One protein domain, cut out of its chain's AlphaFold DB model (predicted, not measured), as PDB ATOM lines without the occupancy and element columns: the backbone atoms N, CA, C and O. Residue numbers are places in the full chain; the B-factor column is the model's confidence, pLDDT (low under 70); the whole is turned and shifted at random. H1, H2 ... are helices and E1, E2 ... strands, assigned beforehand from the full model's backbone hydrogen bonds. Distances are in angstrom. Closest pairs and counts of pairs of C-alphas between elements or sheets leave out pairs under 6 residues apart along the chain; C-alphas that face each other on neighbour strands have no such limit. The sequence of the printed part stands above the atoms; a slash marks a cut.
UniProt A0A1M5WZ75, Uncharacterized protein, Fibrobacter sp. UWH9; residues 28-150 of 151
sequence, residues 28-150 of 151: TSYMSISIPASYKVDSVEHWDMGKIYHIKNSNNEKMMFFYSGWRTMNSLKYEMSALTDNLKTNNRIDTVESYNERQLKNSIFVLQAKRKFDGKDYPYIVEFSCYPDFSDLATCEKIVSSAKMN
ATOM      1  N   THR A  28      27.044   3.347  34.947       88.69
ATOM      2  CA  THR A  28      27.833   3.785  36.104       88.69
ATOM      3  C   THR A  28      28.650   2.607  36.645       88.69
ATOM      4  O   THR A  28      28.602   1.499  36.111       88.69
ATOM      5  N   SER A  29      29.387   2.798  37.740       83.12
ATOM      6  CA  SER A  29      30.100   1.702  38.414       83.12
ATOM      7  C   SER A  29      29.182   0.662  39.072       83.12
ATOM      8  O   SER A  29      29.661  -0.384  39.496       83.12
ATOM      9  N   TYR A  30      27.879   0.930  39.176       79.69
ATOM     10  CA  TYR A  30      26.944   0.146  39.988       79.69
ATOM     11  C   TYR A  30      25.624  -0.189  39.277       79.69
ATOM     12  O   TYR A  30      24.903  -1.075  39.725       79.69
ATOM     13  N   MET A  31      25.287   0.502  38.185       87.44
ATOM     14  CA  MET A  31      24.021   0.341  37.472       87.44
ATOM     15  C   MET A  31      24.196   0.655  35.987       87.44
ATOM     16  O   MET A  31      25.079   1.413  35.582       87.44
ATOM     17  N   SER A  32      23.322   0.092  35.170       92.56
ATOM     18  CA  SER A  32      23.104   0.497  33.790       92.56
ATOM     19  C   SER A  32      21.635   0.838  33.569       92.56
ATOM     20  O   SER A  32      20.764   0.235  34.187       92.56
ATOM     21  N   ILE A  33      21.372   1.822  32.714       94.50
ATOM     22  CA  ILE A  33      20.030   2.235  32.285       94.50
ATOM     23  C   ILE A  33      20.034   2.408  30.767       94.50
ATOM     24  O   ILE A  33      21.060   2.750  30.178       94.50
ATOM     25  N   SER A  34      18.894   2.176  30.131       95.50
ATOM     26  CA  SER A  34      18.662   2.521  28.728       95.50
ATOM     27  C   SER A  34      18.016   3.900  28.661       95.50
ATOM     28  O   SER A  34      17.018   4.153  29.333       95.50
ATOM     29  N   ILE A  35      18.593   4.791  27.861       94.69
ATOM     30  CA  ILE A  35      18.071   6.138  27.613       94.69
ATOM     31  C   ILE A  35      17.916   6.354  26.106       94.69
ATOM     32  O   ILE A  35      18.680   5.760  25.342       94.69
ATOM     33  N   PRO A  36      16.981   7.202  25.653       93.38
ATOM     34  CA  PRO A  36      16.920   7.606  24.252       93.38
ATOM     35  C   PRO A  36      18.262   8.138  23.737       93.38
ATOM     36  O   PRO A  36      18.939   8.907  24.419       93.38
ATOM     37  N   ALA A  37      18.654   7.747  22.524       93.25
ATOM     38  CA  ALA A  37      19.927   8.126  21.902       93.25
ATOM     39  C   ALA A  37      20.066   9.644  21.701       93.25
ATOM     40  O   ALA A  37      21.174  10.173  21.640       93.25
ATOM     41  N   SER A  38      18.937  10.349  21.612       92.69
ATOM     42  CA  SER A  38      18.881  11.804  21.504       92.69
ATOM     43  C   SER A  38      19.218  12.525  22.819       92.69
ATOM     44  O   SER A  38      19.423  13.742  22.815       92.69
ATOM     45  N   TYR A  39      19.269  11.803  23.944       94.00
ATOM     46  CA  TYR A  39      19.467  12.373  25.274       94.00
ATOM     47  C   TYR A  39      20.944  12.405  25.658       94.00
ATOM     48  O   TYR A  39      21.783  11.672  25.134       94.00
ATOM     49  N   LYS A  40      21.265  13.267  26.623       94.94
ATOM     50  CA  LYS A  40      22.618  13.426  27.166       94.94
ATOM     51  C   LYS A  40      22.620  13.201  28.668       94.94
ATOM     52  O   LYS A  40      21.635  13.502  29.341       94.94
ATOM     53  N   VAL A  41      23.740  12.705  29.190       95.31
ATOM     54  CA  VAL A  41      23.951  12.543  30.632       95.31
ATOM     55  C   VAL A  41      25.184  13.321  31.059       95.31
ATOM     56  O   VAL A  41      26.287  13.014  30.618       95.31
ATOM     57  N   ASP A  42      24.986  14.279  31.959       95.00
ATOM     58  CA  ASP A  42      26.063  14.994  32.642       95.00
ATOM     59  C   ASP A  42      26.125  14.564  34.110       95.00
ATOM     60  O   ASP A  42      25.168  14.000  34.644       95.00
ATOM     61  N   SER A  43      27.223  14.856  34.805       93.19
ATOM     62  CA  SER A  43      27.334  14.565  36.236       93.19
ATOM     63  C   SER A  43      27.930  15.715  37.028       93.19
ATOM     64  O   SER A  43      28.849  16.373  36.548       93.19
ATOM     65  N   VAL A  44      27.448  15.895  38.252       90.12
ATOM     66  CA  VAL A  44      27.969  16.860  39.226       90.12
ATOM     67  C   VAL A  44      28.298  16.107  40.509       90.12
ATOM     68  O   VAL A  44      27.511  15.269  40.950       90.12
ATOM     69  N   GLU A  45      29.457  16.379  41.103       87.75
ATOM     70  CA  GLU A  45      29.751  15.895  42.451       87.75
ATOM     71  C   GLU A  45      29.112  16.812  43.488       87.75
ATOM     72  O   GLU A  45      29.260  18.033  43.435       87.75
ATOM     73  N   HIS A  46      28.391  16.209  44.426       80.38
ATOM     74  CA  HIS A  46      27.770  16.883  45.548       80.38
ATOM     75  C   HIS A  46      28.349  16.326  46.851       80.38
ATOM     76  O   HIS A  46      28.542  15.119  46.999       80.38
ATOM     77  N   TRP A  47      28.656  17.216  47.789       72.38
ATOM     78  CA  TRP A  47      29.487  16.912  48.955       72.38
ATOM     79  C   TRP A  47      28.846  15.927  49.952       72.38
ATOM     80  O   TRP A  47      29.572  15.195  50.617       72.38
ATOM     81  N   ASP A  48      27.515  15.868  50.043       66.06
ATOM     82  CA  ASP A  48      26.762  14.948  50.916       66.06
ATOM     83  C   ASP A  48      26.057  13.800  50.153       66.06
ATOM     84  O   ASP A  48      25.991  12.676  50.649       66.06
ATOM     85  N   MET A  49      25.553  14.052  48.942       66.19
ATOM     86  CA  MET A  49      24.794  13.099  48.117       66.19
ATOM     87  C   MET A  49      25.676  12.271  47.173       66.19
ATOM     88  O   MET A  49      25.195  11.335  46.533       66.19
ATOM     89  N   GLY A  50      26.962  12.612  47.064       77.69
ATOM     90  CA  GLY A  50      27.876  12.009  46.105       77.69
ATOM     91  C   GLY A  50      27.599  12.471  44.675       77.69
ATOM     92  O   GLY A  50      27.233  13.617  44.417       77.69
ATOM     93  N   LYS A  51      27.818  11.582  43.705       86.81
ATOM     94  CA  LYS A  51      27.703  11.914  42.282       86.81
ATOM     95  C   LYS A  51      26.242  11.902  41.825       86.81
ATOM     96  O   LYS A  51      25.587  10.860  41.851       86.81
ATOM     97  N   ILE A  52      25.767  13.051  41.354       90.06
ATOM     98  CA  ILE A  52      24.425  13.248  40.799       90.06
ATOM     99  C   ILE A  52      24.522  13.236  39.275       90.06
ATOM    100  O   ILE A  52      25.307  13.984  38.691       90.06
ATOM    101  N   TYR A  53      23.713  12.406  38.626       94.19
ATOM    102  CA  TYR A  53      23.639  12.290  37.173       94.19
ATOM    103  C   TYR A  53      22.404  13.019  36.655       94.19
ATOM    104  O   TYR A  53      21.294  12.774  37.119       94.19
ATOM    105  N   HIS A  54      22.592  13.904  35.684       94.38
ATOM    106  CA  HIS A  54      21.553  14.703  35.049       94.38
ATOM    107  C   HIS A  54      21.276  14.166  33.649       94.38
ATOM    108  O   HIS A  54      22.150  14.242  32.793       94.38
ATOM    109  N   ILE A  55      20.064  13.674  33.409       94.94
ATOM    110  CA  ILE A  55      19.592  13.285  32.081       94.94
ATOM    111  C   ILE A  55      18.898  14.493  31.458       94.94
ATOM    112  O   ILE A  55      17.998  15.093  32.062       94.94
ATOM    113  N   LYS A  56      19.336  14.856  30.256       94.06
ATOM    114  CA  LYS A  56      18.817  15.978  29.479       94.06
ATOM    115  C   LYS A  56      18.216  15.491  28.171       94.06
ATOM    116  O   LYS A  56      18.821  14.652  27.504       94.06
ATOM    117  N   ASN A  57      17.061  16.042  27.813       91.62
ATOM    118  CA  ASN A  57      16.392  15.730  26.552       91.62
ATOM    119  C   ASN A  57      17.151  16.333  25.345       91.62
ATOM    120  O   ASN A  57      18.187  16.992  25.496       91.62
ATOM    121  N   SER A  58      16.624  16.140  24.135       90.56
ATOM    122  CA  SER A  58      17.209  16.663  22.889       90.56
ATOM    123  C   SER A  58      17.283  18.198  22.821       90.56
ATOM    124  O   SER A  58      18.128  18.735  22.105       90.56
ATOM    125  N   ASN A  59      16.470  18.904  23.615       91.19
ATOM    126  CA  ASN A  59      16.496  20.362  23.766       91.19
ATOM    127  C   ASN A  59      17.485  20.836  24.846       91.19
ATOM    128  O   ASN A  59      17.529  22.025  25.159       91.19
ATOM    129  N   ASN A  60      18.288  19.929  25.418       87.88
ATOM    130  CA  ASN A  60      19.214  20.196  26.522       87.88
ATOM    131  C   ASN A  60      18.515  20.616  27.836       87.88
ATOM    132  O   ASN A  60      19.146  21.194  28.725       87.88
ATOM    133  N   GLU A  61      17.227  20.300  27.988       89.38
ATOM    134  CA  GLU A  61      16.458  20.559  29.207       89.38
ATOM    135  C   GLU A  61      16.648  19.411  30.201       89.38
ATOM    136  O   GLU A  61      16.617  18.234  29.831       89.38
ATOM    137  N   LYS A  62      16.843  19.739  31.483       87.94
ATOM    138  CA  LYS A  62      16.991  18.745  32.554       87.94
ATOM    139  C   LYS A  62      15.640  18.086  32.830       87.94
ATOM    140  O   LYS A  62      14.809  18.636  33.543       87.94
ATOM    141  N   MET A  63      15.460  16.883  32.307       90.69
ATOM    142  CA  MET A  63      14.221  16.119  32.461       90.69
ATOM    143  C   MET A  63      14.239  15.174  33.656       90.69
ATOM    144  O   MET A  63      13.206  14.907  34.254       90.69
ATOM    145  N   MET A  64      15.409  14.656  34.019       91.62
ATOM    146  CA  MET A  64      15.542  13.713  35.118       91.62
ATOM    147  C   MET A  64      16.918  13.864  35.750       91.62
ATOM    148  O   MET A  64      17.893  14.215  35.086       91.62
ATOM    149  N   PHE A  65      17.024  13.582  37.038       91.50
ATOM    150  CA  PHE A  65      18.313  13.292  37.647       91.50
ATOM    151  C   PHE A  65      18.218  12.085  38.554       91.50
ATOM    152  O   PHE A  65      17.138  11.758  39.041       91.50
ATOM    153  N   PHE A  66      19.351  11.437  38.783       90.00
ATOM    154  CA  PHE A  66      19.432  10.363  39.750       90.00
ATOM    155  C   PHE A  66      20.749  10.375  40.505       90.00
ATOM    156  O   PHE A  66      21.776  10.851  40.019       90.00
ATOM    157  N   TYR A  67      20.707   9.830  41.708       86.00
ATOM    158  CA  TYR A  67      21.864   9.658  42.570       86.00
ATOM    159  C   TYR A  67      21.701   8.372  43.375       86.00
ATOM    160  O   TYR A  67      20.589   7.866  43.557       86.00
ATOM    161  N   SER A  68      22.825   7.818  43.816       79.06
ATOM    162  CA  SER A  68      22.856   6.619  44.649       79.06
ATOM    163  C   SER A  68      23.486   6.931  45.992       79.06
ATOM    164  O   SER A  68      24.544   7.557  46.030       79.06
ATOM    165  N   GLY A  69      22.904   6.433  47.075       69.62
ATOM    166  CA  GLY A  69      23.437   6.655  48.413       69.62
ATOM    167  C   GLY A  69      23.034   5.562  49.387       69.62
ATOM    168  O   GLY A  69      22.119   4.780  49.136       69.62
ATOM    169  N   TRP A  70      23.718   5.519  50.531       58.28
ATOM    170  CA  TRP A  70      23.273   4.718  51.679       58.28
ATOM    171  C   TRP A  70      21.998   5.285  52.297       58.28
ATOM    172  O   TRP A  70      21.211   4.548  52.890       58.28
ATOM    173  N   ARG A  71      21.812   6.603  52.158       55.88
ATOM    174  CA  ARG A  71      20.593   7.323  52.498       55.88
ATOM    175  C   ARG A  71      20.283   8.346  51.399       55.88
ATOM    176  O   ARG A  71      21.181   9.063  50.979       55.88
ATOM    177  N   THR A  72      19.041   8.416  50.938       55.62
ATOM    178  CA  THR A  72      18.484   9.512  50.131       55.62
ATOM    179  C   THR A  72      17.562  10.346  51.019       55.62
ATOM    180  O   THR A  72      17.176   9.892  52.104       55.62
ATOM    181  N   MET A  73      17.187  11.556  50.589       57.66
ATOM    182  CA  MET A  73      16.269  12.420  51.355       57.66
ATOM    183  C   MET A  73      14.973  11.680  51.742       57.66
ATOM    184  O   MET A  73      14.446  11.863  52.840       57.66
ATOM    185  N   ASN A  74      14.515  10.767  50.877       54.00
ATOM    186  CA  ASN A  74      13.328   9.941  51.090       54.00
ATOM    187  C   ASN A  74      13.620   8.542  51.659       54.00
ATOM    188  O   ASN A  74      12.684   7.788  51.929       54.00
ATOM    189  N   SER A  75      14.889   8.166  51.865       47.94
ATOM    190  CA  SER A  75      15.264   6.815  52.297       47.94
ATOM    191  C   SER A  75      15.476   6.629  53.798       47.94
ATOM    192  O   SER A  75      15.843   5.533  54.227       47.94
ATOM    193  N   LEU A  76      15.222   7.657  54.609       47.72
ATOM    194  CA  LEU A  76      15.385   7.633  56.070       47.72
ATOM    195  C   LEU A  76      14.476   6.620  56.809       47.72
ATOM    196  O   LEU A  76      14.477   6.594  58.035       47.72
ATOM    197  N   LYS A  77      13.707   5.785  56.095       50.62
ATOM    198  CA  LYS A  77      12.708   4.860  56.657       50.62
ATOM    199  C   LYS A  77      12.836   3.391  56.218       50.62
ATOM    200  O   LYS A  77      11.928   2.622  56.508       50.62
ATOM    201  N   TYR A  78      13.892   2.978  55.512       52.44
ATOM    202  CA  TYR A  78      13.925   1.627  54.923       52.44
ATOM    203  C   TYR A  78      14.742   0.611  55.729       52.44
ATOM    204  O   TYR A  78      15.929   0.804  55.989       52.44
ATOM    205  N   GLU A  79      14.101  -0.508  56.076       51.00
ATOM    206  CA  GLU A  79      14.734  -1.679  56.686       51.00
ATOM    207  C   GLU A  79      15.445  -2.535  55.624       51.00
ATOM    208  O   GLU A  79      14.840  -2.986  54.651       51.00
ATOM    209  N   MET A  80      16.742  -2.799  55.824       50.91
ATOM    210  CA  MET A  80      17.589  -3.566  54.893       50.91
ATOM    211  C   MET A  80      17.094  -4.996  54.615       50.91
ATOM    212  O   MET A  80      17.389  -5.562  53.561       50.91
ATOM    213  N   SER A  81      16.358  -5.592  55.551       49.56
ATOM    214  CA  SER A  81      15.771  -6.934  55.447       49.56
ATOM    215  C   SER A  81      14.623  -7.018  54.436       49.56
ATOM    216  O   SER A  81      14.326  -8.110  53.958       49.56
ATOM    217  N   ALA A  82      14.002  -5.887  54.083       48.41
ATOM    218  CA  ALA A  82      12.859  -5.816  53.172       48.41
ATOM    219  C   ALA A  82      13.249  -5.608  51.694       48.41
ATOM    220  O   ALA A  82      12.371  -5.568  50.825       48.41
ATOM    221  N   LEU A  83      14.551  -5.466  51.408       53.44
ATOM    222  CA  LEU A  83      15.082  -5.294  50.056       53.44
ATOM    223  C   LEU A  83      14.938  -6.601  49.265       53.44
ATOM    224  O   LEU A  83      15.456  -7.645  49.669       53.44
ATOM    225  N   THR A  84      14.236  -6.529  48.138       46.38
ATOM    226  CA  THR A  84      14.053  -7.632  47.186       46.38
ATOM    227  C   THR A  84      15.039  -7.514  46.022       46.38
ATOM    228  O   THR A  84      15.501  -6.419  45.724       46.38
ATOM    229  N   ASP A  85      15.309  -8.617  45.313       40.56
ATOM    230  CA  ASP A  85      16.076  -8.593  44.049       40.56
ATOM    231  C   ASP A  85      15.302  -7.906  42.903       40.56
ATOM    232  O   ASP A  85      15.861  -7.584  41.857       40.56
ATOM    233  N   ASN A  86      14.005  -7.653  43.115       37.28
ATOM    234  CA  ASN A  86      13.110  -6.970  42.190       37.28
ATOM    235  C   ASN A  86      12.917  -5.505  42.594       37.28
ATOM    236  O   ASN A  86      12.653  -5.204  43.762       37.28
ATOM    237  N   LEU A  87      12.984  -4.616  41.604       43.75
ATOM    238  CA  LEU A  87      12.746  -3.184  41.751       43.75
ATOM    239  C   LEU A  87      11.300  -2.917  42.198       43.75
ATOM    240  O   LEU A  87      10.354  -3.237  41.479       43.75
ATOM    241  N   LYS A  88      11.119  -2.319  43.381       45.91
ATOM    242  CA  LYS A  88       9.820  -1.805  43.838       45.91
ATOM    243  C   LYS A  88       9.718  -0.322  43.520       45.91
ATOM    244  O   LYS A  88      10.381   0.489  44.152       45.91
ATOM    245  N   THR A  89       8.866   0.028  42.568       49.44
ATOM    246  CA  THR A  89       8.618   1.415  42.178       49.44
ATOM    247  C   THR A  89       7.616   2.058  43.140       49.44
ATOM    248  O   THR A  89       6.422   1.782  43.071       49.44
ATOM    249  N   ASN A  90       8.086   2.909  44.053       50.53
ATOM    250  CA  ASN A  90       7.206   3.826  44.781       50.53
ATOM    251  C   ASN A  90       7.181   5.156  44.028       50.53
ATOM    252  O   ASN A  90       8.195   5.849  44.011       50.53
ATOM    253  N   ASN A  91       6.039   5.498  43.427       45.94
ATOM    254  CA  ASN A  91       5.826   6.793  42.785       45.94
ATOM    255  C   ASN A  91       5.205   7.759  43.794       45.94
ATOM    256  O   ASN A  91       4.120   7.505  44.322       45.94
ATOM    257  N   ARG A  92       5.864   8.893  44.029       49.97
ATOM    258  CA  ARG A  92       5.263  10.050  44.697       49.97
ATOM    259  C   ARG A  92       5.436  11.273  43.804       49.97
ATOM    260  O   ARG A  92       6.501  11.473  43.227       49.97
ATOM    261  N   ILE A  93       4.367  12.053  43.676       50.31
ATOM    262  CA  ILE A  93       4.421  13.391  43.095       50.31
ATOM    263  C   ILE A  93       4.676  14.332  44.264       50.31
ATOM    264  O   ILE A  93       3.806  14.471  45.126       50.31
ATOM    265  N   ASP A  94       5.859  14.930  44.316       45.59
ATOM    266  CA  ASP A  94       6.111  16.075  45.181       45.59
ATOM    267  C   ASP A  94       6.076  17.356  44.327       45.59
ATOM    268  O   ASP A  94       6.227  17.352  43.100       45.59
ATOM    269  N   THR A  95       5.774  18.475  44.976       43.72
ATOM    270  CA  THR A  95       5.878  19.800  44.365       43.72
ATOM    271  C   THR A  95       7.180  20.395  44.872       43.72
ATOM    272  O   THR A  95       7.321  20.614  46.074       43.72
ATOM    273  N   VAL A  96       8.137  20.634  43.979       52.41
ATOM    274  CA  VAL A  96       9.380  21.330  44.319       52.41
ATOM    275  C   VAL A  96       9.245  22.762  43.824       52.41
ATOM    276  O   VAL A  96       9.196  23.022  42.621       52.41
ATOM    277  N   GLU A  97       9.181  23.715  44.749       41.12
ATOM    278  CA  GLU A  97       9.436  25.110  44.398       41.12
ATOM    279  C   GLU A  97      10.895  25.246  43.960       41.12
ATOM    280  O   GLU A  97      11.808  24.806  44.660       41.12
ATOM    281  N   SER A  98      11.120  25.824  42.779       50.31
ATOM    282  CA  SER A  98      12.467  26.077  42.271       50.31
ATOM    283  C   SER A  98      12.750  27.572  42.130       50.31
ATOM    284  O   SER A  98      11.844  28.406  42.101       50.31
ATOM    285  N   TYR A  99      14.043  27.886  42.045       41.66
ATOM    286  CA  TYR A  99      14.602  29.216  41.807       41.66
ATOM    287  C   TYR A  99      13.939  29.880  40.579       41.66
ATOM    288  O   TYR A  99      13.863  29.255  39.522       41.66
ATOM    289  N   ASN A 100      13.503  31.140  40.717       42.84
ATOM    290  CA  ASN A 100      12.682  31.933  39.774       42.84
ATOM    291  C   ASN A 100      11.151  31.728  39.840       42.84
ATOM    292  O   ASN A 100      10.484  31.835  38.814       42.84
ATOM    293  N   GLU A 101      10.583  31.449  41.019       48.69
ATOM    294  CA  GLU A 101       9.122  31.482  41.275       48.69
ATOM    295  C   GLU A 101       8.280  30.495  40.441       48.69
ATOM    296  O   GLU A 101       7.049  30.556  40.426       48.69
ATOM    297  N   ARG A 102       8.920  29.536  39.763       55.00
ATOM    298  CA  ARG A 102       8.228  28.499  38.997       55.00
ATOM    299  C   ARG A 102       8.060  27.253  39.862       55.00
ATOM    300  O   ARG A 102       9.046  26.628  40.266       55.00
ATOM    301  N   GLN A 103       6.807  26.880  40.114       57.94
ATOM    302  CA  GLN A 103       6.466  25.589  40.708       57.94
ATOM    303  C   GLN A 103       6.750  24.491  39.685       57.94
ATOM    304  O   GLN A 103       6.137  24.467  38.617       57.94
ATOM    305  N   LEU A 104       7.685  23.599  40.008       60.94
ATOM    306  CA  LEU A 104       7.964  22.410  39.213       60.94
ATOM    307  C   LEU A 104       7.385  21.202  39.942       60.94
ATOM    308  O   LEU A 104       7.530  21.050  41.158       60.94
ATOM    309  N   LYS A 105       6.723  20.316  39.203       64.88
ATOM    310  CA  LYS A 105       6.351  19.007  39.750       64.88
ATOM    311  C   LYS A 105       7.549  18.075  39.616       64.88
ATOM    312  O   LYS A 105       8.310  18.188  38.658       64.88
ATOM    313  N   ASN A 106       7.735  17.152  40.550       69.69
ATOM    314  CA  ASN A 106       8.666  16.047  40.362       69.69
ATOM    315  C   ASN A 106       7.996  14.707  40.676       69.69
ATOM    316  O   ASN A 106       7.264  14.553  41.651       69.69
ATOM    317  N   SER A 107       8.247  13.722  39.822       73.81
ATOM    318  CA  SER A 107       7.917  12.324  40.075       73.81
ATOM    319  C   SER A 107       9.174  11.625  40.566       73.81
ATOM    320  O   SER A 107      10.172  11.552  39.844       73.81
ATOM    321  N   ILE A 108       9.131  11.151  41.807       77.12
ATOM    322  CA  ILE A 108      10.255  10.469  42.443       77.12
ATOM    323  C   ILE A 108      10.046   8.961  42.326       77.12
ATOM    324  O   ILE A 108       8.994   8.456  42.718       77.12
ATOM    325  N   PHE A 109      11.062   8.262  41.819       77.00
ATOM    326  CA  PHE A 109      11.127   6.808  41.728       77.00
ATOM    327  C   PHE A 109      12.313   6.316  42.552       77.00
ATOM    328  O   PHE A 109      13.445   6.753  42.340       77.00
ATOM    329  N   VAL A 110      12.079   5.386  43.474       76.69
ATOM    330  CA  VAL A 110      13.144   4.813  44.306       76.69
ATOM    331  C   VAL A 110      13.374   3.364  43.904       76.69
ATOM    332  O   VAL A 110      12.469   2.546  44.004       76.69
ATOM    333  N   LEU A 111      14.590   3.049  43.470       75.00
ATOM    334  CA  LEU A 111      15.046   1.692  43.203       75.00
ATOM    335  C   LEU A 111      15.871   1.183  44.382       75.00
ATOM    336  O   LEU A 111      16.696   1.904  44.942       75.00
ATOM    337  N   GLN A 112      15.647  -0.073  44.746       73.62
ATOM    338  CA  GLN A 112      16.217  -0.716  45.922       73.62
ATOM    339  C   GLN A 112      16.770  -2.084  45.531       73.62
ATOM    340  O   GLN A 112      16.053  -2.871  44.917       73.62
ATOM    341  N   ALA A 113      18.026  -2.362  45.880       71.12
ATOM    342  CA  ALA A 113      18.680  -3.643  45.617       71.12
ATOM    343  C   ALA A 113      19.735  -3.975  46.686       71.12
ATOM    344  O   ALA A 113      20.171  -3.109  47.451       71.12
ATOM    345  N   LYS A 114      20.184  -5.236  46.716       69.62
ATOM    346  CA  LYS A 114      21.400  -5.649  47.428       69.62
ATOM    347  C   LYS A 114      22.572  -5.675  46.457       69.62
ATOM    348  O   LYS A 114      22.501  -6.296  45.399       69.62
ATOM    349  N   ARG A 115      23.674  -5.027  46.827       67.88
ATOM    350  CA  ARG A 115      24.942  -5.123  46.103       67.88
ATOM    351  C   ARG A 115      25.892  -6.025  46.878       67.88
ATOM    352  O   ARG A 115      26.166  -5.754  48.043       67.88
ATOM    353  N   LYS A 116      26.444  -7.038  46.213       68.81
ATOM    354  CA  LYS A 116      27.582  -7.795  46.741       68.81
ATOM    355  C   LYS A 116      28.868  -7.034  46.461       68.81
ATOM    356  O   LYS A 116      29.167  -6.723  45.312       68.81
ATOM    357  N   PHE A 117      29.619  -6.726  47.508       68.19
ATOM    358  CA  PHE A 117      30.953  -6.149  47.408       68.19
ATOM    359  C   PHE A 117      31.839  -6.814  48.458       68.19
ATOM    360  O   PHE A 117      31.467  -6.859  49.628       68.19
ATOM    361  N   ASP A 118      32.969  -7.382  48.031       76.25
ATOM    362  CA  ASP A 118      33.911  -8.090  48.913       76.25
ATOM    363  C   ASP A 118      33.241  -9.172  49.794       76.25
ATOM    364  O   ASP A 118      33.412  -9.245  51.009       76.25
ATOM    365  N   GLY A 119      32.357  -9.974  49.183       73.00
ATOM    366  CA  GLY A 119      31.631 -11.054  49.863       73.00
ATOM    367  C   GLY A 119      30.544 -10.609  50.853       73.00
ATOM    368  O   GLY A 119      29.899 -11.468  51.453       73.00
ATOM    369  N   LYS A 120      30.308  -9.300  51.013       71.25
ATOM    370  CA  LYS A 120      29.289  -8.733  51.908       71.25
ATOM    371  C   LYS A 120      28.155  -8.078  51.121       71.25
ATOM    372  O   LYS A 120      28.381  -7.475  50.070       71.25
ATOM    373  N   ASP A 121      26.939  -8.178  51.655       70.88
ATOM    374  CA  ASP A 121      25.755  -7.513  51.105       70.88
ATOM    375  C   ASP A 121      25.652  -6.081  51.648       70.88
ATOM    376  O   ASP A 121      25.595  -5.862  52.859       70.88
ATOM    377  N   TYR A 122      25.570  -5.107  50.742       69.19
ATOM    378  CA  TYR A 122      25.336  -3.700  51.057       69.19
ATOM    379  C   TYR A 122      24.001  -3.238  50.467       69.19
ATOM    380  O   TYR A 122      23.678  -3.600  49.328       69.19
ATOM    381  N   PRO A 123      23.216  -2.427  51.200       68.50
ATOM    382  CA  PRO A 123      22.003  -1.849  50.654       68.50
ATOM    383  C   PRO A 123      22.387  -0.827  49.587       68.50
ATOM    384  O   PRO A 123      23.294  -0.012  49.771       68.50
ATOM    385  N   TYR A 124      21.689  -0.879  48.464       73.12
ATOM    386  CA  TYR A 124      21.904   0.027  47.357       73.12
ATOM    387  C   TYR A 124      20.573   0.670  46.973       73.12
ATOM    388  O   TYR A 124      19.618  -0.019  46.610       73.12
ATOM    389  N   ILE A 125      20.509   1.996  47.114       76.94
ATOM    390  CA  ILE A 125      19.313   2.802  46.868       76.94
ATOM    391  C   ILE A 125      19.641   3.820  45.781       76.94
ATOM    392  O   ILE A 125      20.637   4.539  45.888       76.94
ATOM    393  N   VAL A 126      18.793   3.887  44.757       81.06
ATOM    394  CA  VAL A 126      18.837   4.916  43.709       81.06
ATOM    395  C   VAL A 126      17.547   5.686  43.744       81.06
ATOM    396  O   VAL A 126      16.475   5.090  43.720       81.06
ATOM    397  N   GLU A 127      17.643   7.003  43.753       83.94
ATOM    398  CA  GLU A 127      16.484   7.871  43.628       83.94
ATOM    399  C   GLU A 127      16.556   8.589  42.287       83.94
ATOM    400  O   GLU A 127      17.535   9.279  42.004       83.94
ATOM    401  N   PHE A 128      15.528   8.409  41.465       87.19
ATOM    402  CA  PHE A 128      15.308   9.169  40.244       87.19
ATOM    403  C   PHE A 128      14.269  10.243  40.530       87.19
ATOM    404  O   PHE A 128      13.206   9.957  41.069       87.19
ATOM    405  N   SER A 129      14.556  11.470  40.126       87.50
ATOM    406  CA  SER A 129      13.627  12.593  40.160       87.50
ATOM    407  C   SER A 129      13.377  13.048  38.728       87.50
ATOM    408  O   SER A 129      14.274  13.603  38.094       87.50
ATOM    409  N   CYS A 130      12.180  12.775  38.214       86.88
ATOM    410  CA  CYS A 130      11.715  13.170  36.884       86.88
ATOM    411  C   CYS A 130      10.898  14.463  36.967       86.88
ATOM    412  O   CYS A 130      10.034  14.586  37.831       86.88
ATOM    413  N   TYR A 131      11.135  15.399  36.053       83.19
ATOM    414  CA  TYR A 131      10.360  16.624  35.894       83.19
ATOM    415  C   TYR A 131       9.377  16.449  34.725       83.19
ATOM    416  O   TYR A 131       9.798  16.491  33.565       83.19
ATOM    417  N   PRO A 132       8.071  16.278  34.998       70.81
ATOM    418  CA  PRO A 132       7.062  16.050  33.973       70.81
ATOM    419  C   PRO A 132       6.847  17.270  33.061       70.81
ATOM    420  O   PRO A 132       6.233  17.150  32.007       70.81
ATOM    421  N   ASP A 133       7.372  18.442  33.437       71.69
ATOM    422  CA  ASP A 133       7.354  19.653  32.610       71.69
ATOM    423  C   ASP A 133       8.298  19.568  31.390       71.69
ATOM    424  O   ASP A 133       8.138  20.338  30.446       71.69
ATOM    425  N   PHE A 134       9.269  18.641  31.396       74.19
ATOM    426  CA  PHE A 134      10.304  18.508  30.352       74.19
ATOM    427  C   PHE A 134      10.344  17.123  29.682       74.19
ATOM    428  O   PHE A 134      11.126  16.900  28.755       74.19
ATOM    429  N   SER A 135       9.530  16.177  30.159       73.19
ATOM    430  CA  SER A 135       9.386  14.824  29.614       73.19
ATOM    431  C   SER A 135       8.053  14.235  30.040       73.19
ATOM    432  O   SER A 135       7.611  14.451  31.165       73.19
ATOM    433  N   ASP A 136       7.438  13.419  29.187       78.12
ATOM    434  CA  ASP A 136       6.277  12.647  29.605       78.12
ATOM    435  C   ASP A 136       6.668  11.597  30.665       78.12
ATOM    436  O   ASP A 136       7.803  11.107  30.717       78.12
ATOM    437  N   LEU A 137       5.705  11.260  31.527       76.19
ATOM    438  CA  LEU A 137       5.900  10.306  32.619       76.19
ATOM    439  C   LEU A 137       6.263   8.904  32.105       76.19
ATOM    440  O   LEU A 137       7.056   8.218  32.746       76.19
ATOM    441  N   ALA A 138       5.740   8.493  30.944       83.00
ATOM    442  CA  ALA A 138       5.990   7.162  30.396       83.00
ATOM    443  C   ALA A 138       7.452   7.002  29.954       83.00
ATOM    444  O   ALA A 138       8.047   5.946  30.171       83.00
ATOM    445  N   THR A 139       8.073   8.048  29.407       87.19
ATOM    446  CA  THR A 139       9.513   8.070  29.121       87.19
ATOM    447  C   THR A 139      10.337   7.930  30.401       87.19
ATOM    448  O   THR A 139      11.275   7.130  30.448       87.19
ATOM    449  N   CYS A 140       9.962   8.634  31.473       85.25
ATOM    450  CA  CYS A 140      10.627   8.491  32.768       85.25
ATOM    451  C   CYS A 140      10.493   7.067  33.331       85.25
ATOM    452  O   CYS A 140      11.487   6.479  33.753       85.25
ATOM    453  N   GLU A 141       9.298   6.481  33.273       84.69
ATOM    454  CA  GLU A 141       9.050   5.099  33.696       84.69
ATOM    455  C   GLU A 141       9.836   4.080  32.863       84.69
ATOM    456  O   GLU A 141      10.409   3.144  33.425       84.69
ATOM    457  N   LYS A 142       9.940   4.271  31.542       88.25
ATOM    458  CA  LYS A 142      10.775   3.440  30.653       88.25
ATOM    459  C   LYS A 142      12.253   3.489  31.047       88.25
ATOM    460  O   LYS A 142      12.889   2.442  31.151       88.25
ATOM    461  N   ILE A 143      12.799   4.676  31.324       91.25
ATOM    462  CA  ILE A 143      14.192   4.815  31.778       91.25
ATOM    463  C   ILE A 143      14.385   4.105  33.124       91.25
ATOM    464  O   ILE A 143      15.299   3.291  33.260       91.25
ATOM    465  N   VAL A 144      13.509   4.357  34.100       88.44
ATOM    466  CA  VAL A 144      13.600   3.770  35.448       88.44
ATOM    467  C   VAL A 144      13.481   2.243  35.405       88.44
ATOM    468  O   VAL A 144      14.295   1.542  36.004       88.44
ATOM    469  N   SER A 145      12.509   1.712  34.663       86.38
ATOM    470  CA  SER A 145      12.287   0.265  34.516       86.38
ATOM    471  C   SER A 145      13.397  -0.456  33.749       86.38
ATOM    472  O   SER A 145      13.558  -1.666  33.901       86.38
ATOM    473  N   SER A 146      14.200   0.265  32.963       91.12
ATOM    474  CA  SER A 146      15.358  -0.308  32.269       91.12
ATOM    475  C   SER A 146      16.576  -0.538  33.172       91.12
ATOM    476  O   SER A 146      17.563  -1.126  32.719       91.12
ATOM    477  N   ALA A 147      16.535  -0.062  34.422       88.88
ATOM    478  CA  ALA A 147      17.659  -0.114  35.339       88.88
ATOM    479  C   ALA A 147      18.069  -1.549  35.691       88.88
ATOM    480  O   ALA A 147      17.254  -2.380  36.090       88.88
ATOM    481  N   LYS A 148      19.371  -1.826  35.587       86.50
ATOM    482  CA  LYS A 148      19.994  -3.102  35.955       86.50
ATOM    483  C   LYS A 148      21.213  -2.856  36.826       86.50
ATOM    484  O   LYS A 148      22.002  -1.961  36.535       86.50
ATOM    485  N   MET A 149      21.392  -3.667  37.862       79.19
ATOM    486  CA  MET A 149      22.599  -3.636  38.688       79.19
ATOM    487  C   MET A 149      23.812  -4.142  37.902       79.19
ATOM    488  O   MET A 149      23.711  -5.115  37.153       79.19
ATOM    489  N   ASN A 150      24.964  -3.504  38.103       77.50
ATOM    490  CA  ASN A 150      26.246  -4.034  37.646       77.50
ATOM    491  C   ASN A 150      26.822  -4.879  38.797       77.50
ATOM    492  O   ASN A 150      27.102  -4.332  39.869       77.50
TER     493      ASN A 150
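Overview. This is residues 28 to 150 of the 151 residues of an uncharacterized protein of Fibrobacter sp. UWH9 (UniProt A0A1M5WZ75). One strongly twisted sheet of six strands, with its longest strand E6 running most of the length of the domain beside E7, has the short helix H1 over one face along those two strands. E1 lies on that side next to H1, and part of the long link from E4 to E5, among it residues 71 to 78, loops over the opposite face. The printed part has 123 residues, with the named elements E1, E2, E3, E4, E5, E6, E7 and H1 along the chain; the sheet runs E2, E3, E4, E7, E6, E5, all antiparallel, and the class is mostly strand. The whole is compact, with a radius of gyration of the C-alphas of 14.6 A and spans of 45 by 31 by 28 A.

Along the chain. E1 is residues 31 to 36, 16.7 A long, from C-alpha 31 at (24.021, 0.341, 37.472). E2, residues 40 to 46, and E3, residues 50 to 56, are 19.4 A and 19.3 A long. E4 is residues 62 to 69, 21.0 A, and E5 is residues 90 to 98, 23.0 A. E6, residues 102 to 117, is the longest strand at 42.3 A, ends at C-alpha 117 at (30.953, -6.149, 47.408), and bends by 61 degrees at residue 114. E7 is residues 120 to 130, 31.8 A. H1 is residues 137 to 145, 12.1 A, ending at C-alpha 145 at (12.287, 0.265, 34.516).

Arrangement. E2, E3 and E4 form a meander, each strand the antiparallel neighbour of the one before, and so do E5, E6 and E7. E4, E5, E6 and E7 form a Greek key, four strands in a row of which E5, E6 and E7 are a meander and the first, E4, is the antiparallel neighbour of the fourth, E7. E2 and E3 are a hairpin, with N 42 and O 54 at 3.0 A. E3 and E4 are a hairpin, with N 53 and O 66 at 2.8 A. Across E4 and E7, N 129 and O 65 are 2.8 A apart. In the hairpin E6 and E7, N 111 and O 126 are 2.8 A apart; in the hairpin E5 and E6, N 96 and O 104 are 2.9 A apart. These N and O pairs are within hydrogen-bond range. E2 and E5 are the edge strands. H1 is on the sheet at a height of 8.9 A, over E7 and E6, along the strands at 12 degrees to E7 on the local plane. The closest C-alphas of H1 and E7 are those of Cys 140 and Cys 130, 6.3 A apart. Each O i to N i+4 pair of H1 is within hydrogen-bond range. E1 pairs with no named strand; its residues 31 to 32 pair antiparallel with residues 148 to 149. The closest C-alphas of E1 and H1 are those of Ile 35 and Ile 143, 5.8 A. E1 and E7 are apart.

Size, cuts and confidence. The two C-alphas farthest apart, of Glu 101 and Gly 119, are 48.9 A apart. The printed part has no cut. The link from E4 to E5 is long, 20 residues. The mean pLDDT of the printed part is 73.3, and residues 69 to 106 are among those under 70.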